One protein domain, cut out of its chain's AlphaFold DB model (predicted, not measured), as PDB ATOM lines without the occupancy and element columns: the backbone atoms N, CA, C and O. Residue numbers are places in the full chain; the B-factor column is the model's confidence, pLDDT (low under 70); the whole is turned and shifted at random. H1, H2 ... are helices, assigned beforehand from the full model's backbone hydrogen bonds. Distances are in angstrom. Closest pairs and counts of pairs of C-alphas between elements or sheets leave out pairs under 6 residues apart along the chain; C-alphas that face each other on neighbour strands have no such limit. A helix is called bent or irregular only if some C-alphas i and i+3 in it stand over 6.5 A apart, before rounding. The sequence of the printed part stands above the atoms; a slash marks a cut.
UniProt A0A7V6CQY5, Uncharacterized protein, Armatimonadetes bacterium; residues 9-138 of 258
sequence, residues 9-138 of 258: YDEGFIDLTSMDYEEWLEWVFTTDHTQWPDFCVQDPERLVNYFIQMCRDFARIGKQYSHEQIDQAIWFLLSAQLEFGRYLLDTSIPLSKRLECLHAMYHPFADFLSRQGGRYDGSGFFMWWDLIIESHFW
ATOM      1  N   TYR A   9      94.217 -57.439  63.934       69.00
ATOM      2  CA  TYR A   9      95.628 -57.071  63.799       69.00
ATOM      3  C   TYR A   9      95.831 -55.577  63.508       69.00
ATOM      4  O   TYR A   9      96.919 -55.070  63.776       69.00
ATOM      5  N   ASP A  10      94.811 -54.884  62.987       74.19
ATOM      6  CA  ASP A  10      94.877 -53.472  62.586       74.19
ATOM      7  C   ASP A  10      93.484 -52.797  62.617       74.19
ATOM      8  O   ASP A  10      92.462 -53.484  62.670       74.19
ATOM      9  N   GLU A  11      93.438 -51.460  62.543       70.56
ATOM     10  CA  GLU A  11      92.219 -50.625  62.512       70.56
ATOM     11  C   GLU A  11      91.307 -50.912  61.302       70.56
ATOM     12  O   GLU A  11      90.131 -50.556  61.318       70.56
ATOM     13  N   GLY A  12      91.829 -51.565  60.258       80.81
ATOM     14  CA  GLY A  12      91.069 -51.941  59.061       80.81
ATOM     15  C   GLY A  12      90.230 -53.215  59.198       80.81
ATOM     16  O   GLY A  12      89.406 -53.484  58.325       80.81
ATOM     17  N   PHE A  13      90.423 -53.999  60.263       90.19
ATOM     18  CA  PHE A  13      89.698 -55.255  60.455       90.19
ATOM     19  C   PHE A  13      88.271 -55.000  60.935       90.19
ATOM     20  O   PHE A  13      88.040 -54.318  61.935       90.19
ATOM     21  N   ILE A  14      87.312 -55.633  60.269       92.31
ATOM     22  CA  ILE A  14      85.920 -55.634  60.706       92.31
ATOM     23  C   ILE A  14      85.745 -56.700  61.795       92.31
ATOM     24  O   ILE A  14      85.862 -57.895  61.531       92.31
ATOM     25  N   ASP A  15      85.436 -56.295  63.027       94.81
ATOM     26  CA  ASP A  15      85.047 -57.251  64.068       94.81
ATOM     27  C   ASP A  15      83.594 -57.692  63.861       94.81
ATOM     28  O   ASP A  15      82.656 -56.944  64.154       94.81
ATOM     29  N   LEU A  16      83.405 -58.934  63.410       96.00
ATOM     30  CA  LEU A  16      82.083 -59.521  63.158       96.00
ATOM     31  C   LEU A  16      81.203 -59.567  64.411       96.00
ATOM     32  O   LEU A  16      79.984 -59.674  64.315       96.00
ATOM     33  N   THR A  17      81.815 -59.508  65.592       96.88
ATOM     34  CA  THR A  17      81.111 -59.562  66.876       96.88
ATOM     35  C   THR A  17      80.828 -58.186  67.470       96.88
ATOM     36  O   THR A  17      80.125 -58.091  68.478       96.88
ATOM     37  N   SER A  18      81.316 -57.121  66.826       96.25
ATOM     38  CA  SER A  18      80.971 -55.741  67.173       96.25
ATOM     39  C   SER A  18      79.593 -55.334  66.635       96.25
ATOM     40  O   SER A  18      78.867 -54.617  67.325       96.25
ATOM     41  N   MET A  19      79.213 -55.860  65.464       97.75
ATOM     42  CA  MET A  19      77.900 -55.682  64.832       97.75
ATOM     43  C   MET A  19      76.783 -56.271  65.689       97.75
ATOM     44  O   MET A  19      77.009 -57.234  66.436       97.75
ATOM     45  N   ASP A  20      75.564 -55.750  65.563       98.31
ATOM     46  CA  ASP A  20      74.378 -56.479  66.015       98.31
ATOM     47  C   ASP A  20      74.055 -57.681  65.101       98.31
ATOM     48  O   ASP A  20      74.756 -57.957  64.129       98.31
ATOM     49  N   TYR A  21      73.042 -58.473  65.463       98.50
ATOM     50  CA  TYR A  21      72.721 -59.690  64.716       98.50
ATOM     51  C   TYR A  21      72.217 -59.413  63.292       98.50
ATOM     52  O   TYR A  21      72.576 -60.159  62.384       98.50
ATOM     53  N   GLU A  22      71.391 -58.383  63.082       98.44
ATOM     54  CA  GLU A  22      70.841 -58.108  61.748       98.44
ATOM     55  C   GLU A  22      71.904 -57.460  60.852       98.44
ATOM     56  O   GLU A  22      72.001 -57.823  59.683       98.44
ATOM     57  N   GLU A  23      72.760 -56.596  61.411       98.25
ATOM     58  CA  GLU A  23      73.942 -56.061  60.723       98.25
ATOM     59  C   GLU A  23      74.912 -57.182  60.317       98.25
ATOM     60  O   GLU A  23      75.356 -57.243  59.169       98.25
ATOM     61  N   TRP A  24      75.203 -58.112  61.235       98.38
ATOM     62  CA  TRP A  24      76.041 -59.279  60.953       98.38
ATOM     63  C   TRP A  24      75.424 -60.170  59.871       98.38
ATOM     64  O   TRP A  24      76.125 -60.625  58.967       98.38
ATOM     65  N   LEU A  25      74.110 -60.405  59.932       98.31
ATOM     66  CA  LEU A  25      73.394 -61.222  58.955       98.31
ATOM     67  C   LEU A  25      73.427 -60.578  57.564       98.31
ATOM     68  O   LEU A  25      73.737 -61.250  56.581       98.31
ATOM     69  N   GLU A  26      73.151 -59.277  57.474       98.12
ATOM     70  CA  GLU A  26      73.265 -58.530  56.225       98.12
ATOM     71  C   GLU A  26      74.688 -58.612  55.669       98.12
ATOM     72  O   GLU A  26      74.863 -58.990  54.509       98.12
ATOM     73  N   TRP A  27      75.701 -58.357  56.500       97.31
ATOM     74  CA  TRP A  27      77.100 -58.434  56.090       97.31
ATOM     75  C   TRP A  27      77.472 -59.830  55.566       97.31
ATOM     76  O   TRP A  27      78.055 -59.944  54.490       97.31
ATOM     77  N   VAL A  28      77.085 -60.903  56.263       97.38
ATOM     78  CA  VAL A  28      77.413 -62.281  55.867       97.38
ATOM     79  C   VAL A  28      76.782 -62.668  54.527       97.38
ATOM     80  O   VAL A  28      77.442 -63.326  53.726       97.38
ATOM     81  N   PHE A  29      75.536 -62.270  54.260       97.50
ATOM     82  CA  PHE A  29      74.801 -62.713  53.066       97.50
ATOM     83  C   PHE A  29      74.910 -61.765  51.863       97.50
ATOM     84  O   PHE A  29      74.491 -62.128  50.762       97.50
ATOM     85  N   THR A  30      75.441 -60.552  52.038       96.69
ATOM     86  CA  THR A  30      75.547 -59.562  50.946       96.69
ATOM     87  C   THR A  30      76.979 -59.213  50.557       96.69
ATOM     88  O   THR A  30      77.194 -58.744  49.438       96.69
ATOM     89  N   THR A  31      77.956 -59.454  51.435       94.31
ATOM     90  CA  THR A  31      79.364 -59.156  51.155       94.31
ATOM     91  C   THR A  31      79.949 -60.152  50.161       94.31
ATOM     92  O   THR A  31      79.766 -61.364  50.280       94.31
ATOM     93  N   ASP A  32      80.712 -59.642  49.195       91.81
ATOM     94  CA  ASP A  32      81.481 -60.476  48.279       91.81
ATOM     95  C   ASP A  32      82.738 -61.039  48.966       91.81
ATOM     96  O   ASP A  32      83.825 -60.459  48.927       91.81
ATOM     97  N   HIS A  33      82.591 -62.215  49.573       88.06
ATOM     98  CA  HIS A  33      83.676 -62.905  50.281       88.06
ATOM     99  C   HIS A  33      84.777 -63.453  49.365       88.06
ATOM    100  O   HIS A  33      85.808 -63.912  49.856       88.06
ATOM    101  N   THR A  34      84.616 -63.392  48.036       84.00
ATOM    102  CA  THR A  34      85.690 -63.799  47.109       84.00
ATOM    103  C   THR A  34      86.894 -62.859  47.170       84.00
ATOM    104  O   THR A  34      87.993 -63.238  46.762       84.00
ATOM    105  N   GLN A  35      86.705 -61.665  47.736       84.25
ATOM    106  CA  GLN A  35      87.748 -60.662  47.933       84.25
ATOM    107  C   GLN A  35      88.505 -60.822  49.255       84.25
ATOM    108  O   GLN A  35      89.408 -60.031  49.506       84.25
ATOM    109  N   TRP A  36      88.183 -61.845  50.062       79.00
ATOM    110  CA  TRP A  36      88.839 -62.128  51.345       79.00
ATOM    111  C   TRP A  36      88.883 -60.892  52.255       79.00
ATOM    112  O   TRP A  36      89.967 -60.381  52.535       79.00
ATOM    113  N   PRO A  37      87.718 -60.373  52.687       81.88
ATOM    114  CA  PRO A  37      87.688 -59.182  53.526       81.88
ATOM    115  C   PRO A  37      88.483 -59.404  54.819       81.88
ATOM    116  O   PRO A  37      88.435 -60.483  55.408       81.88
ATOM    117  N   ASP A  38      89.181 -58.370  55.284       88.69
ATOM    118  CA  ASP A  38      89.873 -58.400  56.570       88.69
ATOM    119  C   ASP A  38      88.847 -58.325  57.712       88.69
ATOM    120  O   ASP A  38      88.206 -57.294  57.941       88.69
ATOM    121  N   PHE A  39      88.672 -59.427  58.444       92.38
ATOM    122  CA  PHE A  39      87.760 -59.499  59.586       92.38
ATOM    123  C   PHE A  39      88.388 -60.210  60.787       92.38
ATOM    124  O   PHE A  39      89.345 -60.981  60.679       92.38
ATOM    125  N   CYS A  40      87.826 -59.957  61.964       93.38
ATOM    126  CA  CYS A  40      88.200 -60.608  63.212       93.38
ATOM    127  C   CYS A  40      86.967 -60.983  64.044       93.38
ATOM    128  O   CYS A  40      85.830 -60.663  63.698       93.38
ATOM    129  N   VAL A  41      87.205 -61.723  65.131       94.69
ATOM    130  CA  VAL A  41      86.166 -62.193  66.061       94.69
ATOM    131  C   VAL A  41      86.688 -62.011  67.483       94.69
ATOM    132  O   VAL A  41      87.515 -62.806  67.940       94.69
ATOM    133  N   GLN A  42      86.225 -60.965  68.174       94.00
ATOM    134  CA  GLN A  42      86.632 -60.684  69.558       94.00
ATOM    135  C   GLN A  42      85.783 -61.418  70.603       94.00
ATOM    136  O   GLN A  42      86.311 -61.783  71.654       94.00
ATOM    137  N   ASP A  43      84.503 -61.681  70.313       96.19
ATOM    138  CA  ASP A  43      83.578 -62.414  71.192       96.19
ATOM    139  C   ASP A  43      83.071 -63.717  70.528       96.19
ATOM    140  O   ASP A  43      82.003 -63.751  69.902       96.19
ATOM    141  N   PRO A  44      83.826 -64.826  70.648       96.56
ATOM    142  CA  PRO A  44      83.444 -66.112  70.070       96.56
ATOM    143  C   PRO A  44      82.083 -66.638  70.534       96.56
ATOM    144  O   PRO A  44      81.373 -67.273  69.752       96.56
ATOM    145  N   GLU A  45      81.693 -66.387  71.789       97.75
ATOM    146  CA  GLU A  45      80.395 -66.837  72.296       97.75
ATOM    147  C   GLU A  45      79.255 -66.081  71.604       97.75
ATOM    148  O   GLU A  45      78.257 -66.694  71.204       97.75
ATOM    149  N   ARG A  46      79.412 -64.770  71.391       98.19
ATOM    150  CA  ARG A  46      78.454 -63.969  70.618       98.19
ATOM    151  C   ARG A  46      78.337 -64.453  69.177       98.19
ATOM    152  O   ARG A  46      77.215 -64.621  68.706       98.19
ATOM    153  N   LEU A  47      79.451 -64.773  68.516       98.19
ATOM    154  CA  LEU A  47      79.417 -65.352  67.169       98.19
ATOM    155  C   LEU A  47      78.662 -66.694  67.134       98.19
ATOM    156  O   LEU A  47      77.857 -66.928  66.232       98.19
ATOM    157  N   VAL A  48      78.861 -67.566  68.130       98.50
ATOM    158  CA  VAL A  48      78.094 -68.820  68.245       98.50
ATOM    159  C   VAL A  48      76.600 -68.546  68.435       98.50
ATOM    160  O   VAL A  48      75.777 -69.228  67.823       98.50
ATOM    161  N   ASN A  49      76.228 -67.538  69.229       98.75
ATOM    162  CA  ASN A  49      74.826 -67.139  69.389       98.75
ATOM    163  C   ASN A  49      74.220 -66.608  68.076       98.75
ATOM    164  O   ASN A  49      73.092 -66.978  67.751       98.75
ATOM    165  N   TYR A  50      74.965 -65.817  67.295       98.75
ATOM    166  CA  TYR A  50      74.531 -65.372  65.964       98.75
ATOM    167  C   TYR A  50      74.306 -66.541  65.021       98.75
ATOM    168  O   TYR A  50      73.260 -66.621  64.382       98.75
ATOM    169  N   PHE A  51      75.218 -67.509  65.002       98.62
ATOM    170  CA  PHE A  51      75.058 -68.697  64.174       98.62
ATOM    171  C   PHE A  51      73.843 -69.546  64.595       98.62
ATOM    172  O   PHE A  51      73.077 -69.995  63.742       98.62
ATOM    173  N   ILE A  52      73.605 -69.721  65.903       98.81
ATOM    174  CA  ILE A  52      72.393 -70.383  66.426       98.81
ATOM    175  C   ILE A  52      71.131 -69.671  65.926       98.81
ATOM    176  O   ILE A  52      70.189 -70.330  65.472       98.81
ATOM    177  N   GLN A  53      71.097 -68.341  66.038       98.75
ATOM    178  CA  GLN A  53      69.948 -67.537  65.634       98.75
ATOM    179  C   GLN A  53      69.734 -67.595  64.118       98.75
ATOM    180  O   GLN A  53      68.619 -67.876  63.687       98.75
ATOM    181  N   MET A  54      70.804 -67.485  63.327       98.62
ATOM    182  CA  MET A  54      70.783 -67.646  61.871       98.62
ATOM    183  C   MET A  54      70.187 -68.992  61.469       98.62
ATOM    184  O   MET A  54      69.291 -69.052  60.628       98.62
ATOM    185  N   CYS A  55      70.640 -70.085  62.090       98.75
ATOM    186  CA  CYS A  55      70.084 -71.399  61.812       98.75
ATOM    187  C   CYS A  55      68.577 -71.447  62.089       98.75
ATOM    188  O   CYS A  55      67.831 -71.958  61.262       98.75
ATOM    189  N   ARG A  56      68.104 -70.903  63.215       98.69
ATOM    190  CA  ARG A  56      66.670 -70.886  63.564       98.69
ATOM    191  C   ARG A  56      65.836 -69.997  62.638       98.69
ATOM    192  O   ARG A  56      64.688 -70.326  62.351       98.69
ATOM    193  N   ASP A  57      66.425 -68.917  62.140       98.44
ATOM    194  CA  ASP A  57      65.782 -67.948  61.254       98.44
ATOM    195  C   ASP A  57      65.827 -68.352  59.774       98.44
ATOM    196  O   ASP A  57      65.363 -67.602  58.912       98.44
ATOM    197  N   PHE A  58      66.346 -69.536  59.435       98.31
ATOM    198  CA  PHE A  58      66.662 -69.867  58.044       98.31
ATOM    199  C   PHE A  58      65.444 -69.867  57.106       98.31
ATOM    200  O   PHE A  58      65.575 -69.579  55.919       98.31
ATOM    201  N   ALA A  59      64.233 -70.099  57.628       98.00
ATOM    202  CA  ALA A  59      62.989 -69.941  56.865       98.00
ATOM    203  C   ALA A  59      62.774 -68.503  56.351       98.00
ATOM    204  O   ALA A  59      62.195 -68.304  55.282       98.00
ATOM    205  N   ARG A  60      63.173 -67.499  57.146       98.25
ATOM    206  CA  ARG A  60      63.126 -66.072  56.799       98.25
ATOM    207  C   ARG A  60      64.273 -65.728  55.857       98.25
ATOM    208  O   ARG A  60      64.018 -65.152  54.805       98.25
ATOM    209  N   ILE A  61      65.493 -66.132  56.209       98.38
ATOM    210  CA  ILE A  61      66.710 -65.899  55.414       98.38
ATOM    211  C   ILE A  61      66.516 -66.422  53.988       98.38
ATOM    212  O   ILE A  61      66.714 -65.686  53.026       98.38
ATOM    213  N   GLY A  62      65.996 -67.643  53.849       97.19
ATOM    214  CA  GLY A  62      65.719 -68.273  52.560       97.19
ATOM    215  C   GLY A  62      64.686 -67.562  51.677       97.19
ATOM    216  O   GLY A  62      64.563 -67.900  50.505       97.19
ATOM    217  N   LYS A  63      63.920 -66.604  52.218       97.44
ATOM    218  CA  LYS A  63      63.011 -65.735  51.446       97.44
ATOM    219  C   LYS A  63      63.640 -64.390  51.092       97.44
ATOM    220  O   LYS A  63      63.148 -63.721  50.191       97.44
ATOM    221  N   GLN A  64      64.641 -63.968  51.859       98.19
ATOM    222  CA  GLN A  64      65.251 -62.646  51.772       98.19
ATOM    223  C   GLN A  64      66.444 -62.632  50.815       98.19
ATOM    224  O   GLN A  64      66.624 -61.651  50.098       98.19
ATOM    225  N   TYR A  65      67.225 -63.710  50.788       97.56
ATOM    226  CA  TYR A  65      68.460 -63.806  50.014       97.56
ATOM    227  C   TYR A  65      68.329 -64.801  48.860       97.56
ATOM    228  O   TYR A  65      67.550 -65.756  48.931       97.56
ATOM    229  N   SER A  66      69.090 -64.571  47.788       96.00
ATOM    230  CA  SER A  66      69.144 -65.487  46.647       96.00
ATOM    231  C   SER A  66      69.870 -66.790  47.003       96.00
ATOM    232  O   SER A  66      70.576 -66.879  48.009       96.00
ATOM    233  N   HIS A  67      69.721 -67.819  46.167       95.75
ATOM    234  CA  HIS A  67      70.427 -69.090  46.361       95.75
ATOM    235  C   HIS A  67      71.949 -68.917  46.327       95.75
ATOM    236  O   HIS A  67      72.650 -69.544  47.115       95.75
ATOM    237  N   GLU A  68      72.450 -68.037  45.461       94.00
ATOM    238  CA  GLU A  68      73.873 -67.724  45.330       94.00
ATOM    239  C   GLU A  68      74.408 -67.048  46.597       94.00
ATOM    240  O   GLU A  68      75.457 -67.439  47.101       94.00
ATOM    241  N   GLN A  69      73.658 -66.091  47.152       95.88
ATOM    242  CA  GLN A  69      74.004 -65.431  48.414       95.88
ATOM    243  C   GLN A  69      74.032 -66.419  49.582       95.88
ATOM    244  O   GLN A  69      74.936 -66.380  50.413       95.88
ATOM    245  N   ILE A  70      73.057 -67.330  49.637       96.56
ATOM    246  CA  ILE A  70      73.002 -68.374  50.664       96.56
ATOM    247  C   ILE A  70      74.199 -69.318  50.542       96.56
ATOM    248  O   ILE A  70      74.837 -69.617  51.551       96.56
ATOM    249  N   ASP A  71      74.527 -69.771  49.331       94.38
ATOM    250  CA  ASP A  71      75.658 -70.673  49.115       94.38
ATOM    251  C   ASP A  71      76.984 -69.991  49.484       94.38
ATOM    252  O   ASP A  71      77.777 -70.548  50.245       94.38
ATOM    253  N   GLN A  72      77.182 -68.744  49.044       94.75
ATOM    254  CA  GLN A  72      78.362 -67.946  49.372       94.75
ATOM    255  C   GLN A  72      78.510 -67.721  50.883       94.75
ATOM    256  O   GLN A  72      79.607 -67.886  51.417       94.75
ATOM    257  N   ALA A  73      77.420 -67.392  51.583       96.31
ATOM    258  CA  ALA A  73      77.422 -67.206  53.032       96.31
ATOM    259  C   ALA A  73      77.820 -68.488  53.774       96.31
ATOM    260  O   ALA A  73      78.644 -68.451  54.689       96.31
ATOM    261  N   ILE A  74      77.277 -69.641  53.372       95.75
ATOM    262  CA  ILE A  74      77.618 -70.933  53.983       95.75
ATOM    263  C   ILE A  74      79.098 -71.255  53.769       95.75
ATOM    264  O   ILE A  74      79.784 -71.643  54.720       95.75
ATOM    265  N   TRP A  75      79.604 -71.056  52.549       94.19
ATOM    266  CA  TRP A  75      81.019 -71.243  52.244       94.19
ATOM    267  C   TRP A  75      81.907 -70.318  53.071       94.19
ATOM    268  O   TRP A  75      82.866 -70.798  53.673       94.19
ATOM    269  N   PHE A  76      81.576 -69.031  53.171       95.12
ATOM    270  CA  PHE A  76      82.309 -68.087  54.016       95.12
ATOM    271  C   PHE A  76      82.372 -68.557  55.475       95.12
ATOM    272  O   PHE A  76      83.457 -68.665  56.052       95.12
ATOM    273  N   LEU A  77      81.216 -68.896  56.058       95.88
ATOM    274  CA  LEU A  77      81.111 -69.242  57.475       95.88
ATOM    275  C   LEU A  77      81.870 -70.529  57.825       95.88
ATOM    276  O   LEU A  77      82.506 -70.609  58.875       95.88
ATOM    277  N   LEU A  78      81.769 -71.560  56.986       94.19
ATOM    278  CA  LEU A  78      82.233 -72.901  57.347       94.19
ATOM    279  C   LEU A  78      83.627 -73.239  56.808       94.19
ATOM    280  O   LEU A  78      84.308 -74.071  57.405       94.19
ATOM    281  N   SER A  79      84.058 -72.622  55.706       90.00
ATOM    282  CA  SER A  79      85.347 -72.926  55.072       90.00
ATOM    283  C   SER A  79      86.539 -72.259  55.766       90.00
ATOM    284  O   SER A  79      86.399 -71.664  56.829       90.00
ATOM    285  N   ALA A  80      87.714 -72.333  55.131       85.25
ATOM    286  CA  ALA A  80      88.974 -71.751  55.597       85.25
ATOM    287  C   ALA A  80      88.942 -70.226  55.823       85.25
ATOM    288  O   ALA A  80      89.899 -69.680  56.359       85.25
ATOM    289  N   GLN A  81      87.883 -69.533  55.389       87.62
ATOM    290  CA  GLN A  81      87.728 -68.099  55.621       87.62
ATOM    291  C   GLN A  81      87.439 -67.828  57.102       87.62
ATOM    292  O   GLN A  81      88.301 -67.282  57.784       87.62
ATOM    293  N   LEU A  82      86.273 -68.234  57.624       92.12
ATOM    294  CA  LEU A  82      85.936 -68.057  59.047       92.12
ATOM    295  C   LEU A  82      86.276 -69.272  59.926       92.12
ATOM    296  O   LEU A  82      86.506 -69.112  61.127       92.12
ATOM    297  N   GLU A  83      86.270 -70.477  59.353       91.56
ATOM    298  CA  GLU A  83      86.494 -71.748  60.050       91.56
ATOM    299  C   GLU A  83      85.580 -71.928  61.273       91.56
ATOM    300  O   GLU A  83      86.027 -72.303  62.360       91.56
ATOM    301  N   PHE A  84      84.273 -71.660  61.131       94.94
ATOM    302  CA  PHE A  84      83.356 -71.622  62.279       94.94
ATOM    303  C   PHE A  84      83.379 -72.903  63.139       94.94
ATOM    304  O   PHE A  84      83.184 -72.845  64.357       94.94
ATOM    305  N   GLY A  85      83.682 -74.061  62.537       93.25
ATOM    306  CA  GLY A  85      83.840 -75.337  63.241       93.25
ATOM    307  C   GLY A  85      84.812 -75.285  64.429       93.25
ATOM    308  O   GLY A  85      84.602 -75.997  65.416       93.25
ATOM    309  N   ARG A  86      85.818 -74.401  64.411       92.00
ATOM    310  CA  ARG A  86      86.775 -74.235  65.516       92.00
ATOM    311  C   ARG A  86      86.124 -73.727  66.803       92.00
ATOM    312  O   ARG A  86      86.512 -74.154  67.887       92.00
ATOM    313  N   TYR A  87      85.087 -72.891  66.705       95.19
ATOM    314  CA  TYR A  87      84.376 -72.360  67.874       95.19
ATOM    315  C   TYR A  87      83.535 -73.437  68.569       95.19
ATOM    316  O   TYR A  87      83.300 -73.376  69.773       95.19
ATOM    317  N   LEU A  88      83.153 -74.503  67.857       95.69
ATOM    318  CA  LEU A  88      82.529 -75.679  68.474       95.69
ATOM    319  C   LEU A  88      83.517 -76.500  69.319       95.69
ATOM    320  O   LEU A  88      83.097 -77.319  70.138       95.69
ATOM    321  N   LEU A  89      84.822 -76.292  69.154       92.62
ATOM    322  CA  LEU A  89      85.870 -76.934  69.950       92.62
ATOM    323  C   LEU A  89      86.483 -76.000  70.997       92.62
ATOM    324  O   LEU A  89      87.237 -76.471  71.849       92.62
ATOM    325  N   ASP A  90      86.143 -74.713  70.966       93.75
ATOM    326  CA  ASP A  90      86.627 -73.735  71.928       93.75
ATOM    327  C   ASP A  90      85.992 -73.978  73.305       93.75
ATOM    328  O   ASP A  90      84.796 -73.780  73.526       93.75
ATOM    329  N   THR A  91      86.810 -74.431  74.255       95.00
ATOM    330  CA  THR A  91      86.368 -74.741  75.618       95.00
ATOM    331  C   THR A  91      86.080 -73.503  76.464       95.00
ATOM    332  O   THR A  91      85.551 -73.656  77.563       95.00
ATOM    333  N   SER A  92      86.421 -72.296  75.991       95.88
ATOM    334  CA  SER A  92      85.978 -71.050  76.631       95.88
ATOM    335  C   SER A  92      84.476 -70.812  76.441       95.88
ATOM    336  O   SER A  92      83.846 -70.200  77.300       95.88
ATOM    337  N   ILE A  93      83.884 -71.375  75.380       97.94
ATOM    338  CA  ILE A  93      82.447 -71.312  75.116       97.94
ATOM    339  C   ILE A  93      81.743 -72.451  75.877       97.94
ATOM    340  O   ILE A  93      82.132 -73.625  75.740       97.94
ATOM    341  N   PRO A  94      80.671 -72.167  76.645       98.25
ATOM    342  CA  PRO A  94      79.944 -73.191  77.388       98.25
ATOM    343  C   PRO A  94      79.526 -74.374  76.505       98.25
ATOM    344  O   PRO A  94      78.958 -74.192  75.427       98.25
ATOM    345  N   LEU A  95      79.756 -75.609  76.974       98.19
ATOM    346  CA  LEU A  95      79.394 -76.820  76.220       98.19
ATOM    347  C   LEU A  95      77.913 -76.813  75.809       98.19
ATOM    348  O   LEU A  95      77.590 -77.191  74.689       98.19
ATOM    349  N   SER A  96      77.019 -76.323  76.672       98.56
ATOM    350  CA  SER A  96      75.588 -76.191  76.369       98.56
ATOM    351  C   SER A  96      75.316 -75.356  75.114       98.56
ATOM    352  O   SER A  96      74.481 -75.750  74.308       98.56
ATOM    353  N   LYS A  97      76.050 -74.257  74.908       98.62
ATOM    354  CA  LYS A  97      75.935 -73.398  73.720       98.62
ATOM    355  C   LYS A  97      76.464 -74.083  72.467       98.62
ATOM    356  O   LYS A  97      75.828 -74.033  71.418       98.62
ATOM    357  N   ARG A  98      77.590 -74.789  72.579       98.31
ATOM    358  CA  ARG A  98      78.175 -75.550  71.462       98.31
ATOM    359  C   ARG A  98      77.252 -76.693  71.013       98.31
ATOM    360  O   ARG A  98      77.060 -76.893  69.816       98.31
ATOM    361  N   LEU A  99      76.609 -77.383  71.959       98.69
ATOM    362  CA  LEU A  99      75.585 -78.397  71.675       98.69
ATOM    363  C   LEU A  99      74.300 -77.779  71.100       98.69
ATOM    364  O   LEU A  99      73.742 -78.309  70.142       98.69
ATOM    365  N   GLU A 100      73.845 -76.641  71.634       98.75
ATOM    366  CA  GLU A 100      72.697 -75.901  71.093       98.75
ATOM    367  C   GLU A 100      72.932 -75.486  69.633       98.75
ATOM    368  O   GLU A 100      72.023 -75.608  68.812       98.75
ATOM    369  N   CYS A 101      74.154 -75.066  69.296       98.69
ATOM    370  CA  CYS A 101      74.568 -74.741  67.933       98.69
ATOM    371  C   CYS A 101      74.453 -75.944  66.992       98.69
ATOM    372  O   CYS A 101      73.736 -75.874  65.993       98.69
ATOM    373  N   LEU A 102      75.050 -77.082  67.356       98.50
ATOM    374  CA  LEU A 102      74.931 -78.324  66.581       98.50
ATOM    375  C   LEU A 102      73.476 -78.776  66.417       98.50
ATOM    376  O   LEU A 102      73.092 -79.264  65.355       98.50
ATOM    377  N   HIS A 103      72.646 -78.603  67.444       98.62
ATOM    378  CA  HIS A 103      71.216 -78.887  67.365       98.62
ATOM    379  C   HIS A 103      70.488 -77.925  66.409       98.62
ATOM    380  O   HIS A 103      69.632 -78.354  65.629       98.62
ATOM    381  N   ALA A 104      70.813 -76.628  66.457       98.69
ATOM    382  CA  ALA A 104      70.196 -75.598  65.625       98.69
ATOM    383  C   ALA A 104      70.500 -75.793  64.132       98.69
ATOM    384  O   ALA A 104      69.631 -75.518  63.308       98.69
ATOM    385  N   MET A 105      71.659 -76.367  63.784       98.56
ATOM    386  CA  MET A 105      72.041 -76.698  62.401       98.56
ATOM    387  C   MET A 105      71.056 -77.626  61.667       98.56
ATOM    388  O   MET A 105      71.151 -77.765  60.456       98.56
ATOM    389  N   TYR A 106      70.076 -78.231  62.346       98.69
ATOM    390  CA  TYR A 106      68.947 -78.908  61.696       98.69
ATOM    391  C   TYR A 106      68.056 -77.957  60.873       98.69
ATOM    392  O   TYR A 106      67.541 -78.340  59.822       98.69
ATOM    393  N   HIS A 107      67.847 -76.729  61.354       98.69
ATOM    394  CA  HIS A 107      66.855 -75.802  60.808       98.69
ATOM    395  C   HIS A 107      67.140 -75.347  59.368       98.69
ATOM    396  O   HIS A 107      66.211 -75.410  58.570       98.69
ATOM    397  N   PRO A 108      68.377 -75.010  58.955       98.31
ATOM    398  CA  PRO A 108      68.675 -74.719  57.549       98.31
ATOM    399  C   PRO A 108      68.210 -75.822  56.581       98.31
ATOM    400  O   PRO A 108      67.664 -75.546  55.513       98.31
ATOM    401  N   PHE A 109      68.344 -77.089  56.980       97.88
ATOM    402  CA  PHE A 109      67.886 -78.221  56.175       97.88
ATOM    403  C   PHE A 109      66.360 -78.344  56.193       97.88
ATOM    404  O   PHE A 109      65.724 -78.456  55.147       97.88
ATOM    405  N   ALA A 110      65.763 -78.309  57.384       98.00
ATOM    406  CA  ALA A 110      64.332 -78.522  57.567       98.00
ATOM    407  C   ALA A 110      63.476 -77.378  57.014       98.00
ATOM    408  O   ALA A 110      62.415 -77.619  56.443       98.00
ATOM    409  N   ASP A 111      63.936 -76.143  57.174       97.75
ATOM    410  CA  ASP A 111      63.156 -74.950  56.889       97.75
ATOM    411  C   ASP A 111      63.432 -74.343  55.513       97.75
ATOM    412  O   ASP A 111      62.590 -73.593  55.007       97.75
ATOM    413  N   PHE A 112      64.558 -74.690  54.890       96.81
ATOM    414  CA  PHE A 112      64.925 -74.177  53.577       96.81
ATOM    415  C   PHE A 112      65.240 -75.280  52.574       96.81
ATOM    416  O   PHE A 112      64.490 -75.408  51.608       96.81
ATOM    417  N   LEU A 113      66.290 -76.086  52.786       96.19
ATOM    418  CA  LEU A 113      66.758 -77.031  51.760       96.19
ATOM    419  C   LEU A 113      65.681 -78.055  51.372       96.19
ATOM    420  O   LEU A 113      65.456 -78.294  50.187       96.19
ATOM    421  N   SER A 114      64.963 -78.602  52.358       95.94
ATOM    422  CA  SER A 114      63.869 -79.559  52.136       95.94
ATOM    423  C   SER A 114      62.729 -78.983  51.282       95.94
ATOM    424  O   SER A 114      62.007 -79.712  50.615       95.94
ATOM    425  N   ARG A 115      62.571 -77.654  51.262       95.56
ATOM    426  CA  ARG A 115      61.480 -76.968  50.560       95.56
ATOM    427  C   ARG A 115      61.846 -76.561  49.131       95.56
ATOM    428  O   ARG A 115      60.979 -76.058  48.420       95.56
ATOM    429  N   GLN A 116      63.091 -76.777  48.695       92.81
ATOM    430  CA  GLN A 116      63.548 -76.352  47.366       92.81
ATOM    431  C   GLN A 116      63.112 -77.283  46.229       92.81
ATOM    432  O   GLN A 116      63.113 -76.863  45.071       92.81
ATOM    433  N   GLY A 117      62.740 -78.535  46.522       82.75
ATOM    434  CA  GLY A 117      62.255 -79.486  45.514       82.75
ATOM    435  C   GLY A 117      63.231 -79.697  44.348       82.75
ATOM    436  O   GLY A 117      62.811 -79.717  43.192       82.75
ATOM    437  N   GLY A 118      64.538 -79.759  44.637       77.81
ATOM    438  CA  GLY A 118      65.599 -79.967  43.641       77.81
ATOM    439  C   GLY A 118      65.988 -78.741  42.805       77.81
ATOM    440  O   GLY A 118      66.806 -78.863  41.901       77.81
ATOM    441  N   ARG A 119      65.432 -77.552  43.084       81.00
ATOM    442  CA  ARG A 119      65.770 -76.292  42.381       81.00
ATOM    443  C   ARG A 119      67.070 -75.636  42.848       81.00
ATOM    444  O   ARG A 119      67.471 -74.617  42.296       81.00
ATOM    445  N   TYR A 120      67.673 -76.183  43.890       82.38
ATOM    446  CA  TYR A 120      68.888 -75.687  44.511       82.38
ATOM    447  C   TYR A 120      69.808 -76.885  44.719       82.38
ATOM    448  O   TYR A 120      69.409 -77.865  45.350       82.38
ATOM    449  N   ASP A 121      70.996 -76.822  44.124       75.62
ATOM    450  CA  ASP A 121      72.017 -77.867  44.203       75.62
ATOM    451  C   ASP A 121      72.700 -77.894  45.578       75.62
ATOM    452  O   ASP A 121      73.061 -78.967  46.061       75.62
ATOM    453  N   GLY A 122      72.783 -76.739  46.246       77.88
ATOM    454  CA  GLY A 122      73.141 -76.613  47.654       77.88
ATOM    455  C   GLY A 122      74.537 -77.119  47.971       77.88
ATOM    456  O   GLY A 122      74.709 -77.858  48.941       77.88
ATOM    457  N   SER A 123      75.530 -76.729  47.167       88.62
ATOM    458  CA  SER A 123      76.914 -77.189  47.328       88.62
ATOM    459  C   SER A 123      77.445 -76.950  48.749       88.62
ATOM    460  O   SER A 123      78.000 -77.865  49.365       88.62
ATOM    461  N   GLY A 124      77.161 -75.778  49.331       90.31
ATOM    462  CA  GLY A 124      77.527 -75.450  50.705       90.31
ATOM    463  C   GLY A 124      76.824 -76.339  51.736       90.31
ATOM    464  O   GLY A 124      77.433 -76.742  52.724       90.31
ATOM    465  N   PHE A 125      75.565 -76.725  51.498       93.56
ATOM    466  CA  PHE A 125      74.846 -77.666  52.367       93.56
ATOM    467  C   PHE A 125      75.413 -79.082  52.295       93.56
ATOM    468  O   PHE A 125      75.479 -79.766  53.316       93.56
ATOM    469  N   PHE A 126      75.817 -79.527  51.103       90.81
ATOM    470  CA  PHE A 126      76.420 -80.842  50.911       90.81
ATOM    471  C   PHE A 126      77.778 -80.954  51.623       90.81
ATOM    472  O   PHE A 126      78.048 -81.963  52.276       90.81
ATOM    473  N   MET A 127      78.584 -79.887  51.568       91.12
ATOM    474  CA  MET A 127      79.911 -79.806  52.197       91.12
ATOM    475  C   MET A 127      79.880 -79.355  53.665       91.12
ATOM    476  O   MET A 127      80.906 -79.387  54.341       91.12
ATOM    477  N   TRP A 128      78.718 -78.947  54.183       93.62
ATOM    478  CA  TRP A 128      78.557 -78.359  55.518       93.62
ATOM    479  C   TRP A 128      79.258 -79.165  56.612       93.62
ATOM    480  O   TRP A 128      79.953 -78.627  57.475       93.62
ATOM    481  N   TRP A 129      79.053 -80.481  56.588       93.81
ATOM    482  CA  TRP A 129      79.545 -81.369  57.629       93.81
ATOM    483  C   TRP A 129      81.021 -81.712  57.459       93.81
ATOM    484  O   TRP A 129      81.690 -81.862  58.473       93.81
ATOM    485  N   ASP A 130      81.556 -81.752  56.241       88.06
ATOM    486  CA  ASP A 130      82.990 -81.918  55.965       88.06
ATOM    487  C   ASP A 130      83.789 -80.781  56.587       88.06
ATOM    488  O   ASP A 130      84.749 -81.006  57.322       88.06
ATOM    489  N   LEU A 131      83.321 -79.554  56.355       86.88
ATOM    490  CA  LEU A 131      83.976 -78.336  56.817       86.88
ATOM    491  C   LEU A 131      84.040 -78.250  58.351       86.88
ATOM    492  O   LEU A 131      84.966 -77.671  58.919       86.88
ATOM    493  N   ILE A 132      83.091 -78.874  59.051       87.94
ATOM    494  CA  ILE A 132      83.095 -78.949  60.516       87.94
ATOM    495  C   ILE A 132      83.865 -80.183  61.000       87.94
ATOM    496  O   ILE A 132      84.741 -80.086  61.859       87.94
ATOM    497  N   ILE A 133      83.526 -81.361  60.489       86.75
ATOM    498  CA  ILE A 133      83.988 -82.636  61.030       86.75
ATOM    499  C   ILE A 133      85.422 -82.924  60.593       86.75
ATOM    500  O   ILE A 133      86.270 -83.184  61.450       86.75
ATOM    501  N   GLU A 134      85.704 -82.869  59.294       78.44
ATOM    502  CA  GLU A 134      87.019 -83.242  58.772       78.44
ATOM    503  C   GLU A 134      88.061 -82.200  59.181       78.44
ATOM    504  O   GLU A 134      89.085 -82.546  59.773       78.44
ATOM    505  N   SER A 135      87.753 -80.914  58.991       75.25
ATOM    506  CA  SER A 135      88.700 -79.838  59.299       75.25
ATOM    507  C   SER A 135      88.977 -79.681  60.797       75.25
ATOM    508  O   SER A 135      90.091 -79.322  61.174       75.25
ATOM    509  N   HIS A 136      88.006 -79.971  61.676       79.81
ATOM    510  CA  HIS A 136      88.129 -79.627  63.098       79.81
ATOM    511  C   HIS A 136      88.010 -80.826  64.036       79.81
ATOM    512  O   HIS A 136      88.801 -80.963  64.974       79.81
ATOM    513  N   PHE A 137      87.031 -81.712  63.841       77.94
ATOM    514  CA  PHE A 137      86.822 -82.828  64.772       77.94
ATOM    515  C   PHE A 137      87.917 -83.888  64.661       77.94
ATOM    516  O   PHE A 137      88.210 -84.536  65.669       77.94
ATOM    517  N   TRP A 138      88.539 -84.011  63.489       73.94
ATOM    518  CA  TRP A 138      89.625 -84.955  63.217       73.94
ATOM    519  C   TRP A 138      90.868 -84.311  62.589       73.94
ATOM    520  O   TRP A 138      91.760 -85.045  62.179       73.94
TER     521      TRP A 138
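AT A GLANCE: This is residues 9 to 138 of the 258 residues of an uncharacterized protein of Armatimonadetes bacterium (UniProt A0A7V6CQY5). Two pairs of helices side by side, H2 with H6 and H4 with H8, make most of a compact helical body. H7 follows H6 end to end, H3 packs on H7, H1 crosses H4, and short H5 packs on H8. The printed part has 130 residues with eight named helices, H1 to H8 in chain order, and no named strand: all helix, its packing part aligned, part crossed. The radius of gyration of the C-alphas is 14.2 A; the spans are 43 by 31 by 25 A.

IN THESE COORDINATES: H1, residues 21 to 30, begins at C-alpha 21 (72.721, -59.690, 64.716). H2 is 44 to 56, 18.6 A long, H3 58 to 64, H4 67 to 78, 16.6 A, H5 84 to 88, H6 95 to 104 and H7 106 to 115. H8, 123 to 137, 20.8 A, ends at C-alpha 137 (86.822, -82.828, 64.772). H8 is irregular, C-alphas 126 and 129 being 7.4 A apart; H7 only just, with 6.7 A between C-alphas 111 and 114.

HOW THE PARTS SIT: The hub, H4, touches H8, closest C-alphas Asp 71 and Gly 124, 5.4 A, at a shallow tilt of 3 degrees, the same way. H1 touches H4 at a steep 66 degrees, Phe 29 to Ala 73, 5.2 A between closest C-alphas. H5 touches H8 residues 131 to 136 alone, closest C-alphas Gly 85 and Ile 132, 4.6 A. H2 touches H6, Ile 52 to Cys 101, 5.1 A, at a shallow 27 degrees. H3 touches H7, Ala 59 to Asp 111, 5.0 A. H2 and H4 are apart. Every O i to N i+4 pair is within hydrogen-bond range in H1, H2, H4 and H6; 2 of 3 are in H3, 4 of 6 in H7, 7 of 11 in H8, and 0 of 1 in H5, where 2 of 2 O i to N i+3 pairs are.

THE WHOLE: The farthest C-alphas, Asp 10 and Gly 117, are 45.1 A apart. The printed part has no cut; the link H1 to H2 is long. Residue 9 is under pLDDT 70.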